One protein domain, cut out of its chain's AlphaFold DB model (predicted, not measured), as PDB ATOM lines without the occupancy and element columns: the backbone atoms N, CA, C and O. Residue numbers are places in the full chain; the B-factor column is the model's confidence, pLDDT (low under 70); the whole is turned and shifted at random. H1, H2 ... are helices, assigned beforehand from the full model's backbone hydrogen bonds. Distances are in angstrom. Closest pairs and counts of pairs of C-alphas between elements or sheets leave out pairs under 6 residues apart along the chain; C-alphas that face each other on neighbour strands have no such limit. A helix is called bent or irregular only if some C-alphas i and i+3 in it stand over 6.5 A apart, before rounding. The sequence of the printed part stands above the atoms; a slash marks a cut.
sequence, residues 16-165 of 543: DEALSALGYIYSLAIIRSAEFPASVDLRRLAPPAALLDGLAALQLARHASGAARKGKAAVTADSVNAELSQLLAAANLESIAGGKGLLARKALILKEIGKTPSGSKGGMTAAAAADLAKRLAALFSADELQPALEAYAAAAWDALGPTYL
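What this domain is: This is residues 16 to 165 of the 543 residues of an uncharacterized protein of Monoraphidium neglectum (UniProt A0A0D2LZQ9). The model is a rod of helices built round H3, which runs lengthwise through the middle; H5 and H6 lie beside it to make a three-helix bundle, and H4 packs across another side of H3. H1 and H7 run out past residue 49 of H3 toward one end of the rod, with the short H2 packed on both, while the loop of residues 115 to 125 reaches the other end. The printed part has 150 residues with seven named helices, H1 to H7 in order, and no named strand; the class is all helix. The whole is only just loose, close to compact, with a radius of gyration of the C-alphas of 18.2 A and spans of 63 by 25 by 24 A.

Where its parts are: H1, residues 16 to 31, begins at C-alpha 16 (16.563, 43.738, -11.238) and is 22.0 A long. H2 is residues 42 to 45, 5.2 A. H3, residues 49 to 69, is 30.0 A long from C-alpha 49 (4.612, 48.490, -21.304). H4 is residues 77 to 90, 20.0 A; H5 is residues 100 to 114, 20.7 A; H6 is residues 126 to 139, 20.1 A. H7, residues 142 to 165, is 28.1 A long and ends at C-alpha 165 (-3.948, 38.344, 0.018). H7 is irregular, with C-alphas 159 and 162 8.8 A apart, and has a kink of 55 degrees near residue 159.

How they stand to each other: H3 is the hub and touches five helices. H3 and H6 touch at a shallow tilt of 11 degrees, opposite ways; their closest C-alphas, of Ser 65 and Ala 133, are 4.1 A apart. H5 touches H3 at a shallow tilt of 18 degrees, the same way, with the C-alphas of Asp 53 and Leu 102 closest at 4.6 A. H5 and H6 form a helical hairpin, closest at the C-alphas of Ile 109 and Leu 136, 6.7 A. H4 touches H3 at a steep tilt of 53 degrees, closest at the C-alphas of Leu 60 and Leu 84, 6.4 A. Residues 16 to 19 of H1 touch H3, closest at the C-alphas of Leu 19 and Leu 55, 6.9 A. Residues 142 to 149 of H7 touch H3, closest at the C-alphas of Leu 51 and Ala 148, 6.8 A. H2 touches H7, with the C-alphas of Leu 45 and Ala 156 5.3 A apart, and H1, with those of Tyr 26 and Leu 45 6.5 A apart. H1 and H7 are near each other; H5 and H7 are apart. Every O i to N i+4 pair is within hydrogen-bond range in H1, H3, H4, H5 and H6; in H7 14 of 20 are, and H2 is too short for such a pair.

The domain as a whole: The two C-alphas farthest apart, of Ser 120 and Thr 163, are 63.4 A apart. The printed part has no cut. The link from H5 to H6 is long, with 11 residues. The mean pLDDT of the printed part is 89.7; residues 72 to 73, 122 and 162 to 165 are under 70.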
ATOM      1  N   ASP A  16      16.531  45.208 -11.136       87.75
ATOM      2  CA  ASP A  16      16.563  43.738 -11.238       87.75
ATOM      3  C   ASP A  16      15.467  43.086 -10.399       87.75
ATOM      4  O   ASP A  16      14.674  42.285 -10.893       87.75
ATOM      5  N   GLU A  17      15.410  43.468  -9.122       89.00
ATOM      6  CA  GLU A  17      14.395  42.999  -8.185       89.00
ATOM      7  C   GLU A  17      13.013  43.469  -8.638       89.00
ATOM      8  O   GLU A  17      12.064  42.690  -8.602       89.00
ATOM      9  N   ALA A  18      12.909  44.694  -9.164       89.38
ATOM     10  CA  ALA A  18      11.665  45.217  -9.712       89.38
ATOM     11  C   ALA A  18      11.176  44.447 -10.939       89.38
ATOM     12  O   ALA A  18      10.016  44.046 -10.975       89.38
ATOM     13  N   LEU A  19      12.033  44.198 -11.932       89.12
ATOM     14  CA  LEU A  19      11.668  43.421 -13.119       89.12
ATOM     15  C   LEU A  19      11.296  41.984 -12.751       89.12
ATOM     16  O   LEU A  19      10.286  41.481 -13.239       89.12
ATOM     17  N   SER A  20      12.063  41.356 -11.859       86.38
ATOM     18  CA  SER A  20      11.781  40.006 -11.369       86.38
ATOM     19  C   SER A  20      10.452  39.944 -10.611       86.38
ATOM     20  O   SER A  20       9.612  39.094 -10.902       86.38
ATOM     21  N   ALA A  21      10.189  40.899  -9.712       87.38
ATOM     22  CA  ALA A  21       8.928  40.988  -8.981       87.38
ATOM     23  C   ALA A  21       7.733  41.220  -9.918       87.38
ATOM     24  O   ALA A  21       6.703  40.565  -9.771       87.38
ATOM     25  N   LEU A  22       7.862  42.107 -10.909       88.19
ATOM     26  CA  LEU A  22       6.813  42.362 -11.900       88.19
ATOM     27  C   LEU A  22       6.544  41.135 -12.781       88.19
ATOM     28  O   LEU A  22       5.383  40.780 -12.990       88.19
ATOM     29  N   GLY A  23       7.598  40.462 -13.251       83.31
ATOM     30  CA  GLY A  23       7.491  39.213 -14.006       83.31
ATOM     31  C   GLY A  23       6.852  38.094 -13.182       83.31
ATOM     32  O   GLY A  23       5.989  37.365 -13.676       83.31
ATOM     33  N   TYR A  24       7.193  37.998 -11.896       85.69
ATOM     34  CA  TYR A  24       6.600  37.039 -10.966       85.69
ATOM     35  C   TYR A  24       5.113  37.315 -10.707       85.69
ATOM     36  O   TYR A  24       4.294  36.407 -10.818       85.69
ATOM     37  N   ILE A  25       4.730  38.568 -10.439       85.44
ATOM     38  CA  ILE A  25       3.320  38.955 -10.253       85.44
ATOM     39  C   ILE A  25       2.504  38.616 -11.504       85.44
ATOM     40  O   ILE A  25       1.429  38.024 -11.403       85.44
ATOM     41  N   TYR A  26       3.023  38.951 -12.686       86.19
ATOM     42  CA  TYR A  26       2.333  38.696 -13.946       86.19
ATOM     43  C   TYR A  26       2.210  37.197 -14.256       86.19
ATOM     44  O   TYR A  26       1.131  36.717 -14.607       86.19
ATOM     45  N   SER A  27       3.288  36.429 -14.077       83.69
ATOM     46  CA  SER A  27       3.269  34.976 -14.289       83.69
ATOM     47  C   SER A  27       2.347  34.260 -13.301       83.69
ATOM     48  O   SER A  27       1.570  33.404 -13.723       83.69
ATOM     49  N   LEU A  28       2.337  34.654 -12.024       83.44
ATOM     50  CA  LEU A  28       1.366  34.153 -11.052       83.44
ATOM     51  C   LEU A  28      -0.073  34.465 -11.465       83.44
ATOM     52  O   LEU A  28      -0.919  33.575 -11.398       83.44
ATOM     53  N   ALA A  29      -0.350  35.691 -11.918       86.25
ATOM     54  CA  ALA A  29      -1.682  36.083 -12.373       86.25
ATOM     55  C   ALA A  29      -2.165  35.223 -13.555       86.25
ATOM     56  O   ALA A  29      -3.337  34.857 -13.612       86.25
ATOM     57  N   ILE A  30      -1.262  34.846 -14.468       84.50
ATOM     58  CA  ILE A  30      -1.569  33.938 -15.582       84.50
ATOM     59  C   ILE A  30      -1.802  32.509 -15.082       84.50
ATOM     60  O   ILE A  30      -2.832  31.911 -15.400       84.50
ATOM     61  N   ILE A  31      -0.869  31.957 -14.301       85.81
ATOM     62  CA  ILE A  31      -0.914  30.561 -13.831       85.81
ATOM     63  C   ILE A  31      -2.156  30.319 -12.971       85.81
ATOM     64  O   ILE A  31      -2.811  29.288 -13.097       85.81
ATOM     65  N   ARG A  32      -2.501  31.285 -12.117       87.81
ATOM     66  CA  ARG A  32      -3.632  31.216 -11.185       87.81
ATOM     67  C   ARG A  32      -4.889  31.889 -11.732       87.81
ATOM     68  O   ARG A  32      -5.836  32.100 -10.985       87.81
ATOM     69  N   SER A  33      -4.935  32.204 -13.029       90.38
ATOM     70  CA  SER A  33      -6.065  32.899 -13.669       90.38
ATOM     71  C   SER A  33      -7.426  32.241 -13.403       90.38
ATOM     72  O   SER A  33      -8.417  32.947 -13.253       90.38
ATOM     73  N   ALA A  34      -7.468  30.910 -13.286       89.19
ATOM     74  CA  ALA A  34      -8.679  30.145 -12.986       89.19
ATOM     75  C   ALA A  34      -9.154  30.243 -11.520       89.19
ATOM     76  O   ALA A  34     -10.303  29.920 -11.233       89.19
ATOM     77  N   GLU A  35      -8.283  30.658 -10.598       88.19
ATOM     78  CA  GLU A  35      -8.596  30.804  -9.168       88.19
ATOM     79  C   GLU A  35      -9.137  32.198  -8.836       88.19
ATOM     80  O   GLU A  35      -9.795  32.386  -7.810       88.19
ATOM     81  N   PHE A  36      -8.898  33.180  -9.709       84.69
ATOM     82  CA  PHE A  36      -9.425  34.522  -9.518       84.69
ATOM     83  C   PHE A  36     -10.930  34.574  -9.826       84.69
ATOM     84  O   PHE A  36     -11.387  33.999 -10.817       84.69
ATOM     85  N   PRO A  37     -11.725  35.304  -9.019       86.38
ATOM     86  CA  PRO A  37     -13.116  35.580  -9.346       86.38
ATOM     87  C   PRO A  37     -13.236  36.222 -10.733       86.38
ATOM     88  O   PRO A  37     -12.436  37.088 -11.081       86.38
ATOM     89  N   ALA A  38     -14.288  35.891 -11.486       86.94
ATOM     90  CA  ALA A  38     -14.527  36.449 -12.826       86.94
ATOM     91  C   ALA A  38     -14.641  37.992 -12.859       86.94
ATOM     92  O   ALA A  38     -14.569  38.597 -13.926       86.94
ATOM     93  N   SER A  39     -14.826  38.635 -11.701       84.50
ATOM     94  CA  SER A  39     -14.818  40.093 -11.547       84.50
ATOM     95  C   SER A  39     -13.418  40.719 -11.553       84.50
ATOM     96  O   SER A  39     -13.309  41.936 -11.690       84.50
ATOM     97  N   VAL A  40     -12.356  39.929 -11.360       88.00
ATOM     98  CA  VAL A  40     -10.973  40.418 -11.359       88.00
ATOM     99  C   VAL A  40     -10.490  40.542 -12.799       88.00
ATOM    100  O   VAL A  40     -10.285  39.554 -13.503       88.00
ATOM    101  N   ASP A  41     -10.282  41.778 -13.243       88.00
ATOM    102  CA  ASP A  41      -9.716  42.056 -14.559       88.00
ATOM    103  C   ASP A  41      -8.193  41.850 -14.536       88.00
ATOM    104  O   ASP A  41      -7.428  42.762 -14.207       88.00
ATOM    105  N   LEU A  42      -7.747  40.647 -14.907       87.38
ATOM    106  CA  LEU A  42      -6.327  40.273 -14.963       87.38
ATOM    107  C   LEU A  42      -5.498  41.189 -15.878       87.38
ATOM    108  O   LEU A  42      -4.287  41.296 -15.701       87.38
ATOM    109  N   ARG A  43      -6.121  41.908 -16.824       86.94
ATOM    110  CA  ARG A  43      -5.407  42.871 -17.679       86.94
ATOM    111  C   ARG A  43      -4.885  44.064 -16.889       86.94
ATOM    112  O   ARG A  43      -3.893  44.660 -17.289       86.94
ATOM    113  N   ARG A  44      -5.514  44.400 -15.758       88.00
ATOM    114  CA  ARG A  44      -5.036  45.455 -14.848       88.00
ATOM    115  C   ARG A  44      -3.816  45.029 -14.037       88.00
ATOM    116  O   ARG A  44      -3.110  45.891 -13.528       88.00
ATOM    117  N   LEU A  45      -3.568  43.721 -13.942       91.00
ATOM    118  CA  LEU A  45      -2.362  43.148 -13.342       91.00
ATOM    119  C   LEU A  45      -1.209  43.040 -14.343       91.00
ATOM    120  O   LEU A  45      -0.120  42.627 -13.966       91.00
ATOM    121  N   ALA A  46      -1.428  43.374 -15.617       91.81
ATOM    122  CA  ALA A  46      -0.340  43.478 -16.572       91.81
ATOM    123  C   ALA A  46       0.405  44.804 -16.335       91.81
ATOM    124  O   ALA A  46      -0.218  45.871 -16.412       91.81
ATOM    125  N   PRO A  47       1.720  44.777 -16.058       93.19
ATOM    126  CA  PRO A  47       2.486  46.003 -15.915       93.19
ATOM    127  C   PRO A  47       2.445  46.825 -17.212       93.19
ATOM    128  O   PRO A  47       2.579  46.260 -18.301       93.19
ATOM    129  N   PRO A  48       2.263  48.159 -17.133       95.06
ATOM    130  CA  PRO A  48       2.259  49.010 -18.314       95.06
ATOM    131  C   PRO A  48       3.551  48.838 -19.114       95.06
ATOM    132  O   PRO A  48       4.642  48.918 -18.549       95.06
ATOM    133  N   ALA A  49       3.445  48.681 -20.437       93.75
ATOM    134  CA  ALA A  49       4.612  48.490 -21.304       93.75
ATOM    135  C   ALA A  49       5.670  49.594 -21.116       93.75
ATOM    136  O   ALA A  49       6.854  49.307 -21.019       93.75
ATOM    137  N   ALA A  50       5.245  50.852 -20.942       95.06
ATOM    138  CA  ALA A  50       6.155  51.973 -20.698       95.06
ATOM    139  C   ALA A  50       6.977  51.840 -19.400       95.06
ATOM    140  O   ALA A  50       8.120  52.299 -19.356       95.06
ATOM    141  N   LEU A  51       6.410  51.220 -18.356       95.31
ATOM    142  CA  LEU A  51       7.101  50.961 -17.093       95.31
ATOM    143  C   LEU A  51       8.149  49.856 -17.273       95.31
ATOM    144  O   LEU A  51       9.296  50.039 -16.870       95.31
ATOM    145  N   LEU A  52       7.776  48.752 -17.930       94.75
ATOM    146  CA  LEU A  52       8.702  47.658 -18.241       94.75
ATOM    147  C   LEU A  52       9.852  48.128 -19.139       94.75
ATOM    148  O   LEU A  52      11.014  47.881 -18.826       94.75
ATOM    149  N   ASP A  53       9.538  48.870 -20.205       94.62
ATOM    150  CA  ASP A  53      10.516  49.462 -21.119       94.62
ATOM    151  C   ASP A  53      11.496  50.378 -20.369       94.62
ATOM    152  O   ASP A  53      12.698  50.382 -20.642       94.62
ATOM    153  N   GLY A  54      10.983  51.167 -19.419       94.62
ATOM    154  CA  GLY A  54      11.775  52.053 -18.572       94.62
ATOM    155  C   GLY A  54      12.734  51.295 -17.655       94.62
ATOM    156  O   GLY A  54      13.927  51.600 -17.643       94.62
ATOM    157  N   LEU A  55      12.234  50.294 -16.925       95.00
ATOM    158  CA  LEU A  55      13.033  49.484 -16.000       95.00
ATOM    159  C   LEU A  55      14.088  48.643 -16.732       95.00
ATOM    160  O   LEU A  55      15.248  48.628 -16.321       95.00
ATOM    161  N   ALA A  56      13.720  48.009 -17.849       94.06
ATOM    162  CA  ALA A  56      14.649  47.244 -18.678       94.06
ATOM    163  C   ALA A  56      15.764  48.136 -19.248       94.06
ATOM    164  O   ALA A  56      16.937  47.769 -19.200       94.06
ATOM    165  N   ALA A  57      15.429  49.340 -19.726       95.00
ATOM    166  CA  ALA A  57      16.424  50.296 -20.204       95.00
ATOM    167  C   ALA A  57      17.341  50.816 -19.086       95.00
ATOM    168  O   ALA A  57      18.552  50.923 -19.296       95.00
ATOM    169  N   LEU A  58      16.789  51.107 -17.900       95.38
ATOM    170  CA  LEU A  58      17.569  51.505 -16.727       95.38
ATOM    171  C   LEU A  58      18.576  50.410 -16.351       95.38
ATOM    172  O   LEU A  58      19.754  50.708 -16.135       95.38
ATOM    173  N   GLN A  59      18.141  49.150 -16.329       95.44
ATOM    174  CA  GLN A  59      19.024  48.045 -15.976       95.44
ATOM    175  C   GLN A  59      20.087  47.773 -17.040       95.44
ATOM    176  O   GLN A  59      21.268  47.623 -16.716       95.44
ATOM    177  N   LEU A  60      19.709  47.823 -18.317       95.00
ATOM    178  CA  LEU A  60      20.649  47.703 -19.425       95.00
ATOM    179  C   LEU A  60      21.722  48.804 -19.376       95.00
ATOM    180  O   LEU A  60      22.910  48.529 -19.560       95.00
ATOM    181  N   ALA A  61      21.335  50.045 -19.064       94.50
ATOM    182  CA  ALA A  61      22.269  51.155 -18.898       94.50
ATOM    183  C   ALA A  61      23.223  50.946 -17.708       94.50
ATOM    184  O   ALA A  61      24.414  51.261 -17.814       94.50
ATOM    185  N   ARG A  62      22.746  50.373 -16.594       94.69
ATOM    186  CA  ARG A  62      23.578  50.018 -15.430       94.69
ATOM    187  C   ARG A  62      24.566  48.894 -15.744       94.69
ATOM    188  O   ARG A  62      25.743  49.035 -15.406       94.69
ATOM    189  N   HIS A  63      24.136  47.843 -16.443       94.25
ATOM    190  CA  HIS A  63      25.015  46.766 -16.913       94.25
ATOM    191  C   HIS A  63      26.100  47.301 -17.852       94.25
ATOM    192  O   HIS A  63      27.288  47.084 -17.606       94.25
ATOM    193  N   ALA A  64      25.718  48.083 -18.866       93.25
ATOM    194  CA  ALA A  64      26.656  48.699 -19.802       93.25
ATOM    195  C   ALA A  64      27.645  49.649 -19.095       93.25
ATOM    196  O   ALA A  64      28.849  49.614 -19.355       93.25
ATOM    197  N   SER A  65      27.165  50.450 -18.138       91.38
ATOM    198  CA  SER A  65      27.992  51.321 -17.292       91.38
ATOM    199  C   SER A  65      28.983  50.519 -16.434       91.38
ATOM    200  O   SER A  65      30.172  50.844 -16.370       91.38
ATOM    201  N   GLY A  66      28.529  49.426 -15.816       92.62
ATOM    202  CA  GLY A  66      29.368  48.517 -15.035       92.62
ATOM    203  C   GLY A  66      30.413  47.785 -15.883       92.62
ATOM    204  O   GLY A  66      31.561  47.650 -15.453       92.62
ATOM    205  N   ALA A  67      30.045  47.350 -17.090       91.19
ATOM    206  CA  ALA A  67      30.952  46.732 -18.052       91.19
ATOM    207  C   ALA A  67      32.049  47.714 -18.489       91.19
ATOM    208  O   ALA A  67      33.232  47.372 -18.405       91.19
ATOM    209  N   ALA A  68      31.670  48.954 -18.826       89.69
ATOM    210  CA  ALA A  68      32.610  50.020 -19.163       89.69
ATOM    211  C   ALA A  68      33.608  50.276 -18.019       89.69
ATOM    212  O   ALA A  68      34.818  50.258 -18.236       89.69
ATOM    213  N   ARG A  69      33.130  50.426 -16.772       89.25
ATOM    214  CA  ARG A  69      33.999  50.656 -15.595       89.25
ATOM    215  C   ARG A  69      35.001  49.533 -15.347       89.25
ATOM    216  O   ARG A  69      36.116  49.801 -14.914       89.25
ATOM    217  N   LYS A  70      34.609  48.281 -15.595       89.94
ATOM    218  CA  LYS A  70      35.480  47.115 -15.387       89.94
ATOM    219  C   LYS A  70      36.596  47.020 -16.433       89.94
ATOM    220  O   LYS A  70      37.441  46.141 -16.298       89.94
ATOM    221  N   GLY A  71      36.583  47.858 -17.477       82.00
ATOM    222  CA  GLY A  71      37.529  47.766 -18.591       82.00
ATOM    223  C   GLY A  71      37.485  46.406 -19.294       82.00
ATOM    224  O   GLY A  71      38.427  46.041 -19.994       82.00
ATOM    225  N   LYS A  72      36.410  45.631 -19.074       68.69
ATOM    226  CA  LYS A  72      36.131  44.425 -19.852       68.69
ATOM    227  C   LYS A  72      35.824  44.862 -21.285       68.69
ATOM    228  O   LYS A  72      35.525  46.033 -21.499       68.69
ATOM    229  N   ALA A  73      35.989  43.929 -22.226       66.62
ATOM    230  CA  ALA A  73      35.838  44.097 -23.674       66.62
ATOM    231  C   ALA A  73      34.899  45.245 -24.080       66.62
ATOM    232  O   ALA A  73      33.849  45.419 -23.465       66.62
ATOM    233  N   ALA A  74      35.297  46.003 -25.112       79.75
ATOM    234  CA  ALA A  74      34.551  47.151 -25.621       79.75
ATOM    235  C   ALA A  74      33.045  46.864 -25.603       79.75
ATOM    236  O   ALA A  74      32.615  45.854 -26.153       79.75
ATOM    237  N   VAL A  75      32.268  47.717 -24.931       91.00
ATOM    238  CA  VAL A  75      30.809  47.594 -24.904       91.00
ATOM    239  C   VAL A  75      30.335  47.748 -26.349       91.00
ATOM    240  O   VAL A  75      30.324  48.851 -26.887       91.00
ATOM    241  N   THR A  76      30.044  46.630 -27.011       92.81
ATOM    242  CA  THR A  76      29.602  46.585 -28.407       92.81
ATOM    243  C   THR A  76      28.082  46.547 -28.478       92.81
ATOM    244  O   THR A  76      27.413  46.175 -27.508       92.81
ATOM    245  N   ALA A  77      27.526  46.872 -29.647       93.50
ATOM    246  CA  ALA A  77      26.095  46.718 -29.897       93.50
ATOM    247  C   ALA A  77      25.618  45.277 -29.646       93.50
ATOM    248  O   ALA A  77      24.580  45.079 -29.018       93.50
ATOM    249  N   ASP A  78      26.417  44.281 -30.036       94.19
ATOM    250  CA  ASP A  78      26.104  42.865 -29.822       94.19
ATOM    251  C   ASP A  78      26.064  42.498 -28.339       94.19
ATOM    252  O   ASP A  78      25.156  41.793 -27.909       94.19
ATOM    253  N   SER A  79      26.994  43.027 -27.533       93.69
ATOM    254  CA  SER A  79      26.985  42.805 -26.080       93.69
ATOM    255  C   SER A  79      25.733  43.388 -25.419       93.69
ATOM    256  O   SER A  79      25.121  42.738 -24.581       93.69
ATOM    257  N   VAL A  80      25.291  44.571 -25.860       94.25
ATOM    258  CA  VAL A  80      24.057  45.209 -25.377       94.25
ATOM    259  C   VAL A  80      22.823  44.405 -25.806       94.25
ATOM    260  O   VAL A  80      21.889  44.250 -25.025       94.25
ATOM    261  N   ASN A  81      22.814  43.858 -27.026       95.06
ATOM    262  CA  ASN A  81      21.740  42.984 -27.510       95.06
ATOM    263  C   ASN A  81      21.654  41.677 -26.708       95.06
ATOM    264  O   ASN A  81      20.555  41.249 -26.352       95.06
ATOM    265  N   ALA A  82      22.804  41.058 -26.428       95.06
ATOM    266  CA  ALA A  82      22.891  39.818 -25.665       95.06
ATOM    267  C   ALA A  82      22.421  40.015 -24.216       95.06
ATOM    268  O   ALA A  82      21.585  39.252 -23.744       95.06
ATOM    269  N   GLU A  83      22.885  41.076 -23.550       94.62
ATOM    270  CA  GLU A  83      22.462  41.430 -22.187       94.62
ATOM    271  C   GLU A  83      20.965  41.744 -22.122       94.62
ATOM    272  O   GLU A  83      20.273  41.249 -21.238       94.62
ATOM    273  N   LEU A  84      20.424  42.500 -23.088       94.69
ATOM    274  CA  LEU A  84      18.983  42.754 -23.138       94.69
ATOM    275  C   LEU A  84      18.187  41.450 -23.275       94.69
ATOM    276  O   LEU A  84      17.191  41.267 -22.583       94.69
ATOM    277  N   SER A  85      18.638  40.538 -24.139       94.81
ATOM    278  CA  SER A  85      17.976  39.244 -24.331       94.81
ATOM    279  C   SER A  85      18.016  38.400 -23.052       94.81
ATOM    280  O   SER A  85      16.997  37.838 -22.666       94.81
ATOM    281  N   GLN A  86      19.156  38.369 -22.351       94.38
ATOM    282  CA  GLN A  86      19.293  37.673 -21.066       94.38
ATOM    283  C   GLN A  86      18.406  38.275 -19.971       94.38
ATOM    284  O   GLN A  86      17.758  37.525 -19.245       94.38
ATOM    285  N   LEU A  87      18.340  39.606 -19.864       91.06
ATOM    286  CA  LEU A  87      17.489  40.291 -18.885       91.06
ATOM    287  C   LEU A  87      16.004  39.989 -19.116       91.06
ATOM    288  O   LEU A  87      15.278  39.694 -18.169       91.06
ATOM    289  N   LEU A  88      15.551  40.035 -20.373       91.69
ATOM    290  CA  LEU A  88      14.160  39.733 -20.712       91.69
ATOM    291  C   LEU A  88      13.823  38.257 -20.481       91.69
ATOM    292  O   LEU A  88      12.754  37.970 -19.947       91.69
ATOM    293  N   ALA A  89      14.730  37.338 -20.820       91.88
ATOM    294  CA  ALA A  89      14.551  35.913 -20.551       91.88
ATOM    295  C   ALA A  89      14.459  35.632 -19.041       91.88
ATOM    296  O   ALA A  89      13.517  34.982 -18.593       91.88
ATOM    297  N   ALA A  90      15.371  36.192 -18.235       87.12
ATOM    298  CA  ALA A  90      15.385  36.007 -16.781       87.12
ATOM    299  C   ALA A  90      14.117  36.541 -16.090       87.12
ATOM    300  O   ALA A  90      13.679  35.992 -15.083       87.12
ATOM    301  N   ALA A  91      13.504  37.594 -16.640       85.19
ATOM    302  CA  ALA A  91      12.261  38.164 -16.121       85.19
ATOM    303  C   ALA A  91      10.984  37.530 -16.718       85.19
ATOM    304  O   ALA A  91       9.884  37.937 -16.346       85.19
ATOM    305  N   ASN A  92      11.096  36.558 -17.637       89.31
ATOM    306  CA  ASN A  92       9.984  36.031 -18.445       89.31
ATOM    307  C   ASN A  92       9.223  37.124 -19.228       89.31
ATOM    308  O   ASN A  92       8.000  37.092 -19.369       89.31
ATOM    309  N   LEU A  93       9.959  38.108 -19.745       89.25
ATOM    310  CA  LEU A  93       9.459  39.280 -20.468       89.25
ATOM    311  C   LEU A  93       9.895  39.278 -21.947       89.25
ATOM    312  O   LEU A  93      10.026  40.325 -22.571       89.25
ATOM    313  N   GLU A  94      10.121  38.119 -22.561       92.38
ATOM    314  CA  GLU A  94      10.545  38.052 -23.972       92.38
ATOM    315  C   GLU A  94       9.524  38.683 -24.937       92.38
ATOM    316  O   GLU A  94       9.891  39.225 -25.981       92.38
ATOM    317  N   SER A  95       8.244  38.705 -24.556       90.31
ATOM    318  CA  SER A  95       7.160  39.297 -25.345       90.31
ATOM    319  C   SER A  95       7.307  40.806 -25.575       90.31
ATOM    320  O   SER A  95       6.771  41.321 -26.557       90.31
ATOM    321  N   ILE A  96       8.048  41.521 -24.719       89.50
ATOM    322  CA  ILE A  96       8.271  42.968 -24.866       89.50
ATOM    323  C   ILE A  96       9.539  43.311 -25.654       89.50
ATOM    324  O   ILE A  96       9.779  44.486 -25.924       89.50
ATOM    325  N   ALA A  97      10.335  42.325 -26.088       90.62
ATOM    326  CA  ALA A  97      11.595  42.568 -26.803       90.62
ATOM    327  C   ALA A  97      11.425  43.423 -28.077       90.62
ATOM    328  O   ALA A  97      12.323  44.184 -28.443       90.62
ATOM    329  N   GLY A  98      10.262  43.328 -28.735       91.25
ATOM    330  CA  GLY A  98       9.897  44.109 -29.923       91.25
ATOM    331  C   GLY A  98       9.195  45.443 -29.636       91.25
ATOM    332  O   GLY A  98       8.738  46.108 -30.567       91.25
ATOM    333  N   GLY A  99       9.063  45.842 -28.368       94.94
ATOM    334  CA  GLY A  99       8.387  47.075 -27.977       94.94
ATOM    335  C   GLY A  99       9.084  48.316 -28.538       94.94
ATOM    336  O   GLY A  99      10.279  48.524 -28.326       94.94
ATOM    337  N   LYS A 100       8.336  49.191 -29.229       96.06
ATOM    338  CA  LYS A 100       8.879  50.438 -29.808       96.06
ATOM    339  C   LYS A 100       9.573  51.317 -28.758       96.06
ATOM    340  O   LYS A 100      10.599  51.922 -29.060       96.06
ATOM    341  N   GLY A 101       9.035  51.375 -27.535       94.62
ATOM    342  CA  GLY A 101       9.608  52.157 -26.438       94.62
ATOM    343  C   GLY A 101      10.958  51.610 -25.977       94.62
ATOM    344  O   GLY A 101      11.933  52.362 -25.910       94.62
ATOM    345  N   LEU A 102      11.051  50.298 -25.748       95.50
ATOM    346  CA  LEU A 102      12.304  49.625 -25.407       95.50
ATOM    347  C   LEU A 102      13.362  49.774 -26.508       95.50
ATOM    348  O   LEU A 102      14.506  50.126 -26.215       95.50
ATOM    349  N   LEU A 103      12.986  49.577 -27.776       95.88
ATOM    350  CA  LEU A 103      13.896  49.735 -28.914       95.88
ATOM    351  C   LEU A 103      14.415  51.174 -29.047       95.88
ATOM    352  O   LEU A 103      15.610  51.373 -29.272       95.88
ATOM    353  N   ALA A 104      13.562  52.181 -28.835       96.62
ATOM    354  CA  ALA A 104      13.979  53.583 -28.831       96.62
ATOM    355  C   ALA A 104      14.971  53.884 -27.691       96.62
ATOM    356  O   ALA A 104      16.008  54.512 -27.915       96.62
ATOM    357  N   ARG A 105      14.709  53.387 -26.474       96.62
ATOM    358  CA  ARG A 105      15.614  53.556 -25.320       96.62
ATOM    359  C   ARG A 105      16.948  52.835 -25.521       96.62
ATOM    360  O   ARG A 105      18.005  53.398 -25.241       96.62
ATOM    361  N   LYS A 106      16.919  51.625 -26.078       96.62
ATOM    362  CA  LYS A 106      18.111  50.877 -26.498       96.62
ATOM    363  C   LYS A 106      18.929  51.658 -27.527       96.62
ATOM    364  O   LYS A 106      20.148  51.744 -27.395       96.62
ATOM    365  N   ALA A 107      18.283  52.271 -28.519       96.94
ATOM    366  CA  ALA A 107      18.967  53.100 -29.508       96.94
ATOM    367  C   ALA A 107      19.678  54.307 -28.866       96.94
ATOM    368  O   ALA A 107      20.788  54.642 -29.277       96.94
ATOM    369  N   LEU A 108      19.106  54.917 -27.816       97.38
ATOM    370  CA  LEU A 108      19.782  55.974 -27.046       97.38
ATOM    371  C   LEU A 108      21.050  55.466 -26.344       97.38
ATOM    372  O   LEU A 108      22.082  56.135 -26.402       97.38
ATOM    373  N   ILE A 109      21.002  54.272 -25.741       96.38
ATOM    374  CA  ILE A 109      22.176  53.627 -25.124       96.38
ATOM    375  C   ILE A 109      23.267  53.396 -26.177       96.38
ATOM    376  O   ILE A 109      24.414  53.795 -25.980       96.38
ATOM    377  N   LEU A 110      22.907  52.811 -27.324       96.31
ATOM    378  CA  LEU A 110      23.842  52.560 -28.426       96.31
ATOM    379  C   LEU A 110      24.429  53.858 -28.996       96.31
ATOM    380  O   LEU A 110      25.625  53.918 -29.283       96.31
ATOM    381  N   LYS A 111      23.624  54.920 -29.099       96.88
ATOM    382  CA  LYS A 111      24.074  56.250 -29.528       96.88
ATOM    383  C   LYS A 111      25.112  56.830 -28.568       96.88
ATOM    384  O   LYS A 111      26.110  57.379 -29.025       96.88
ATOM    385  N   GLU A 112      24.918  56.705 -27.254       96.38
ATOM    386  CA  GLU A 112      25.906  57.162 -26.263       96.38
ATOM    387  C   GLU A 112      27.202  56.348 -26.285       96.38
ATOM    388  O   GLU A 112      28.288  56.920 -26.155       96.38
ATOM    389  N   ILE A 113      27.106  55.036 -26.504       94.25
ATOM    390  CA  ILE A 113      28.274  54.172 -26.695       94.25
ATOM    391  C   ILE A 113      29.044  54.606 -27.952       94.25
ATOM    392  O   ILE A 113      30.252  54.824 -27.885       94.25
ATOM    393  N   GLY A 114      28.357  54.838 -29.075       94.31
ATOM    394  CA  GLY A 114      28.975  55.258 -30.339       94.31
ATOM    395  C   GLY A 114      29.649  56.636 -30.301       94.31
ATOM    396  O   GLY A 114      30.592  56.877 -31.050       94.31
ATOM    397  N   LYS A 115      29.227  57.537 -29.401       94.50
ATOM    398  CA  LYS A 115      29.881  58.845 -29.191       94.50
ATOM    399  C   LYS A 115      31.257  58.736 -28.543       94.50
ATOM    400  O   LYS A 115      32.000  59.718 -28.522       94.50
ATOM    401  N   THR A 116      31.588  57.597 -27.941       89.88
ATOM    402  CA  THR A 116      32.858  57.470 -27.235       89.88
ATOM    403  C   THR A 116      34.006  57.264 -28.213       89.88
ATOM    404  O   THR A 116      33.936  56.373 -29.057       89.88
ATOM    405  N   PRO A 117      35.079  58.067 -28.120       84.81
ATOM    406  CA  PRO A 117      36.229  57.894 -28.986       84.81
ATOM    407  C   PRO A 117      36.903  56.559 -28.652       84.81
ATOM    408  O   PRO A 117      37.578  56.415 -27.632       84.81
ATOM    409  N   SER A 118      36.697  55.571 -29.518       79.50
ATOM    410  CA  SER A 118      37.463  54.330 -29.520       79.50
ATOM    411  C   SER A 118      38.890  54.663 -29.954       79.50
ATOM    412  O   SER A 118      39.114  55.170 -31.054       79.50
ATOM    413  N   GLY A 119      39.871  54.444 -29.075       76.31
ATOM    414  CA  GLY A 119      41.272  54.608 -29.446       76.31
ATOM    415  C   GLY A 119      41.622  53.652 -30.588       76.31
ATOM    416  O   GLY A 119      41.214  52.494 -30.577       76.31
ATOM    417  N   SER A 120      42.433  54.101 -31.548       70.31
ATOM    418  CA  SER A 120      42.823  53.333 -32.748       70.31
ATOM    419  C   SER A 120      43.525  51.989 -32.476       70.31
ATOM    420  O   SER A 120      43.746  51.216 -33.403       70.31
ATOM    421  N   LYS A 121      43.853  51.679 -31.213       76.88
ATOM    422  CA  LYS A 121      44.374  50.380 -30.749       76.88
ATOM    423  C   LYS A 121      43.384  49.586 -29.880       76.88
ATOM    424  O   LYS A 121      43.799  48.794 -29.041       76.88
ATOM    425  N   GLY A 122      42.081  49.776 -30.094       69.44
ATOM    426  CA  GLY A 122      41.048  48.809 -29.700       69.44
ATOM    427  C   GLY A 122      40.645  48.814 -28.225       69.44
ATOM    428  O   GLY A 122      40.007  47.871 -27.769       69.44
ATOM    429  N   GLY A 123      40.991  49.861 -27.475       82.00
ATOM    430  CA  GLY A 123      40.646  49.981 -26.063       82.00
ATOM    431  C   GLY A 123      40.126  51.369 -25.721       82.00
ATOM    432  O   GLY A 123      40.711  52.383 -26.106       82.00
ATOM    433  N   MET A 124      39.031  51.406 -24.969       88.38
ATOM    434  CA  MET A 124      38.551  52.618 -24.323       88.38
ATOM    435  C   MET A 124      39.485  52.968 -23.157       88.38
ATOM    436  O   MET A 124      39.838  52.098 -22.362       88.38
ATOM    437  N   THR A 125      39.905  54.230 -23.039       91.31
ATOM    438  CA  THR A 125      40.703  54.657 -21.878       91.31
ATOM    439  C   THR A 125      39.844  54.620 -20.611       91.31
ATOM    440  O   THR A 125      38.632  54.819 -20.678       91.31
ATOM    441  N   ALA A 126      40.453  54.416 -19.438       90.31
ATOM    442  CA  ALA A 126      39.715  54.391 -18.168       90.31
ATOM    443  C   ALA A 126      38.907  55.682 -17.923       90.31
ATOM    444  O   ALA A 126      37.790  55.625 -17.415       90.31
ATOM    445  N   ALA A 127      39.439  56.837 -18.341       91.81
ATOM    446  CA  ALA A 127      38.732  58.115 -18.281       91.81
ATOM    447  C   ALA A 127      37.509  58.138 -19.213       91.81
ATOM    448  O   ALA A 127      36.409  58.462 -18.773       91.81
ATOM    449  N   ALA A 128      37.666  57.706 -20.471       91.19
ATOM    450  CA  ALA A 128      36.552  57.629 -21.413       91.19
ATOM    451  C   ALA A 128      35.469  56.642 -20.939       91.19
ATOM    452  O   ALA A 128      34.278  56.913 -21.094       91.19
ATOM    453  N   ALA A 129      35.874  55.532 -20.315       91.56
ATOM    454  CA  ALA A 129      34.973  54.551 -19.720       91.56
ATOM    455  C   ALA A 129      34.199  55.112 -18.521       91.56
ATOM    456  O   ALA A 129      32.988  54.913 -18.431       91.56
ATOM    457  N   ALA A 130      34.865  55.849 -17.629       91.94
ATOM    458  CA  ALA A 130      34.210  56.532 -16.515       91.94
ATOM    459  C   ALA A 130      33.204  57.588 -17.005       91.94
ATOM    460  O   ALA A 130      32.084  57.661 -16.490       91.94
ATOM    461  N   ASP A 131      33.561  58.351 -18.040       93.94
ATOM    462  CA  ASP A 131      32.681  59.355 -18.639       93.94
ATOM    463  C   ASP A 131      31.461  58.726 -19.327       93.94
ATOM    464  O   ASP A 131      30.341  59.210 -19.157       93.94
ATOM    465  N   LEU A 132      31.640  57.626 -20.069       93.12
ATOM    466  CA  LEU A 132      30.521  56.867 -20.642       93.12
ATOM    467  C   LEU A 132      29.620  56.305 -19.549       93.12
ATOM    468  O   LEU A 132      28.406  56.459 -19.624       93.12
ATOM    469  N   ALA A 133      30.205  55.701 -18.518       91.62
ATOM    470  CA  ALA A 133      29.465  55.162 -17.389       91.62
ATOM    471  C   ALA A 133      28.597  56.232 -16.706       91.62
ATOM    472  O   ALA A 133      27.470  55.940 -16.299       91.62
ATOM    473  N   LYS A 134      29.100  57.472 -16.607       93.56
ATOM    474  CA  LYS A 134      28.358  58.624 -16.084       93.56
ATOM    475  C   LYS A 134      27.227  59.060 -17.020       93.56
ATOM    476  O   LYS A 134      26.127  59.303 -16.538       93.56
ATOM    477  N   ARG A 135      27.469  59.137 -18.335       94.56
ATOM    478  CA  ARG A 135      26.428  59.493 -19.318       94.56
ATOM    479  C   ARG A 135      25.316  58.449 -19.386       94.56
ATOM    480  O   ARG A 135      24.154  58.825 -19.343       94.56
ATOM    481  N   LEU A 136      25.659  57.159 -19.406       93.12
ATOM    482  CA  LEU A 136      24.683  56.063 -19.400       93.12
ATOM    483  C   LEU A 136      23.817  56.070 -18.136       93.12
ATOM    484  O   LEU A 136      22.608  55.913 -18.234       93.12
ATOM    485  N   ALA A 137      24.416  56.308 -16.965       89.81
ATOM    486  CA  ALA A 137      23.666  56.420 -15.713       89.81
ATOM    487  C   ALA A 137      22.734  57.646 -15.671       89.81
ATOM    488  O   ALA A 137      21.760  57.634 -14.933       89.81
ATOM    489  N   ALA A 138      23.025  58.692 -16.451       93.38
ATOM    490  CA  ALA A 138      22.198  59.891 -16.540       93.38
ATOM    491  C   ALA A 138      21.081  59.795 -17.597       93.38
ATOM    492  O   ALA A 138      20.209  60.658 -17.614       93.38
ATOM    493  N   LEU A 139      21.101  58.788 -18.484       92.88
ATOM    494  CA  LEU A 139      20.065  58.617 -19.513       92.88
ATOM    495  C   LEU A 139      18.699  58.257 -18.923       92.88
ATOM    496  O   LEU A 139      17.677  58.602 -19.509       92.88
ATOM    497  N   PHE A 140      18.687  57.531 -17.804       94.62
ATOM    498  CA  PHE A 140      17.472  57.029 -17.174       94.62
ATOM    499  C   PHE A 140      17.577  57.221 -15.667       94.62
ATOM    500  O   PHE A 140      18.549  56.773 -15.058       94.62
ATOM    501  N   SER A 141      16.580  57.871 -15.072       93.62
ATOM    502  CA  SER A 141      16.529  58.088 -13.629       93.62
ATOM    503  C   SER A 141      15.585  57.092 -12.960       93.62
ATOM    504  O   SER A 141      14.460  56.887 -13.415       93.62
ATOM    505  N   ALA A 142      16.031  56.499 -11.849       93.38
ATOM    506  CA  ALA A 142      15.165  55.702 -10.984       93.38
ATOM    507  C   ALA A 142      14.024  56.560 -10.407       93.38
ATOM    508  O   ALA A 142      12.882  56.108 -10.364       93.38
ATOM    509  N   ASP A 143      14.305  57.828 -10.084       94.19
ATOM    510  CA  ASP A 143      13.328  58.773  -9.528       94.19
ATOM    511  C   ASP A 143      12.162  59.056 -10.487       94.19
ATOM    512  O   ASP A 143      11.049  59.332 -10.051       94.19
ATOM    513  N   GLU A 144      12.391  58.968 -11.802       94.56
ATOM    514  CA  GLU A 144      11.335  59.145 -12.809       94.56
ATOM    515  C   GLU A 144      10.415  57.920 -12.907       94.56
ATOM    516  O   GLU A 144       9.234  58.053 -13.227       94.56
ATOM    517  N   LEU A 145      10.945  56.722 -12.638       94.50
ATOM    518  CA  LEU A 145      10.204  55.462 -12.733       94.50
ATOM    519  C   LEU A 145       9.497  55.096 -11.425       94.50
ATOM    520  O   LEU A 145       8.460  54.432 -11.469       94.50
ATOM    521  N   GLN A 146      10.018  55.547 -10.281       95.00
ATOM    522  CA  GLN A 146       9.489  55.219  -8.958       95.00
ATOM    523  C   GLN A 146       7.991  55.561  -8.801       95.00
ATOM    524  O   GLN A 146       7.240  54.674  -8.398       95.00
ATOM    525  N   PRO A 147       7.487  56.750  -9.197       95.50
ATOM    526  CA  PRO A 147       6.062  57.059  -9.066       95.50
ATOM    527  C   PRO A 147       5.170  56.160  -9.929       95.50
ATOM    528  O   PRO A 147       4.069  55.796  -9.520       95.50
ATOM    529  N   ALA A 148       5.631  55.782 -11.126       94.69
ATOM    530  CA  ALA A 148       4.892  54.886 -12.013       94.69
ATOM    531  C   ALA A 148       4.856  53.451 -11.464       94.69
ATOM    532  O   ALA A 148       3.828  52.779 -11.556       94.69
ATOM    533  N   LEU A 149       5.959  53.005 -10.860       94.12
ATOM    534  CA  LEU A 149       6.058  51.722 -10.177       94.12
ATOM    535  C   LEU A 149       5.136  51.662  -8.951       94.12
ATOM    536  O   LEU A 149       4.387  50.699  -8.800       94.12
ATOM    537  N   GLU A 150       5.133  52.701  -8.116       92.00
ATOM    538  CA  GLU A 150       4.247  52.811  -6.950       92.00
ATOM    539  C   GLU A 150       2.772  52.873  -7.355       92.00
ATOM    540  O   GLU A 150       1.937  52.183  -6.766       92.00
ATOM    541  N   ALA A 151       2.444  53.648  -8.394       93.06
ATOM    542  CA  ALA A 151       1.090  53.722  -8.934       93.06
ATOM    543  C   ALA A 151       0.618  52.361  -9.466       93.06
ATOM    544  O   ALA A 151      -0.517  51.959  -9.205       93.06
ATOM    545  N   TYR A 152       1.491  51.629 -10.165       93.56
ATOM    546  CA  TYR A 152       1.196  50.273 -10.615       93.56
ATOM    547  C   TYR A 152       1.012  49.310  -9.438       93.56
ATOM    548  O   TYR A 152       0.017  48.593  -9.401       93.56
ATOM    549  N   ALA A 153       1.918  49.313  -8.459       89.88
ATOM    550  CA  ALA A 153       1.827  48.440  -7.291       89.88
ATOM    551  C   ALA A 153       0.530  48.687  -6.504       89.88
ATOM    552  O   ALA A 153      -0.145  47.737  -6.111       89.88
ATOM    553  N   ALA A 154       0.132  49.953  -6.338       89.00
ATOM    554  CA  ALA A 154      -1.137  50.319  -5.717       89.00
ATOM    555  C   ALA A 154      -2.344  49.828  -6.536       89.00
ATOM    556  O   ALA A 154      -3.271  49.256  -5.966       89.00
ATOM    557  N   ALA A 155      -2.326  49.999  -7.862       90.25
ATOM    558  CA  ALA A 155      -3.398  49.531  -8.739       90.25
ATOM    559  C   ALA A 155      -3.510  47.999  -8.763       90.25
ATOM    560  O   ALA A 155      -4.618  47.466  -8.711       90.25
ATOM    561  N   ALA A 156      -2.378  47.291  -8.797       89.12
ATOM    562  CA  ALA A 156      -2.326  45.836  -8.733       89.12
ATOM    563  C   ALA A 156      -2.844  45.323  -7.382       89.12
ATOM    564  O   ALA A 156      -3.624  44.374  -7.341       89.12
ATOM    565  N   TRP A 157      -2.481  45.992  -6.284       86.75
ATOM    566  CA  TRP A 157      -2.993  45.683  -4.950       86.75
ATOM    567  C   TRP A 157      -4.508  45.890  -4.844       86.75
ATOM    568  O   TRP A 157      -5.222  45.018  -4.347       86.75
ATOM    569  N   ASP A 158      -5.014  47.022  -5.336       87.44
ATOM    570  CA  ASP A 158      -6.448  47.321  -5.327       87.44
ATOM    571  C   ASP A 158      -7.230  46.344  -6.238       87.44
ATOM    572  O   ASP A 158      -8.359  45.983  -5.910       87.44
ATOM    573  N   ALA A 159      -6.629  45.858  -7.335       87.00
ATOM    574  CA  ALA A 159      -7.236  44.884  -8.250       87.00
ATOM    575  C   ALA A 159      -7.252  43.444  -7.706       87.00
ATOM    576  O   ALA A 159      -8.250  42.745  -7.874       87.00
ATOM    577  N   LEU A 160      -6.178  43.002  -7.041       84.06
ATOM    578  CA  LEU A 160      -6.138  41.703  -6.351       84.06
ATOM    579  C   LEU A 160      -7.078  41.676  -5.136       84.06
ATOM    580  O   LEU A 160      -7.533  40.612  -4.717       84.06
ATOM    581  N   GLY A 161      -7.393  42.857  -4.604       78.19
ATOM    582  CA  GLY A 161      -8.240  43.047  -3.443       78.19
ATOM    583  C   GLY A 161      -7.530  42.639  -2.144       78.19
ATOM    584  O   GLY A 161      -6.762  41.673  -2.107       78.19
ATOM    585  N   PRO A 162      -7.811  43.322  -1.020       69.06
ATOM    586  CA  PRO A 162      -7.270  42.925   0.279       69.06
ATOM    587  C   PRO A 162      -7.692  41.500   0.660       69.06
ATOM    588  O   PRO A 162      -6.948  40.813   1.348       69.06
ATOM    589  N   THR A 163      -8.841  41.031   0.169       67.12
ATOM    590  CA  THR A 163      -9.412  39.722   0.492       67.12
ATOM    591  C   THR A 163      -8.605  38.552  -0.048       67.12
ATOM    592  O   THR A 163      -8.523  37.552   0.648       67.12
ATOM    593  N   TYR A 164      -7.990  38.638  -1.233       68.12
ATOM    594  CA  TYR A 164      -7.227  37.505  -1.774       68.12
ATOM    595  C   TYR A 164      -5.916  37.308  -1.010       68.12
ATOM    596  O   TYR A 164      -5.585  36.199  -0.600       68.12
ATOM    597  N   LEU A 165      -5.201  38.399  -0.732       63.28
ATOM    598  CA  LEU A 165      -3.948  38.344   0.018       63.28
ATOM    599  C   LEU A 165      -4.174  38.093   1.511       63.28
ATOM    600  O   LEU A 165      -3.414  37.342   2.113       63.28
TER     601      LEU A 165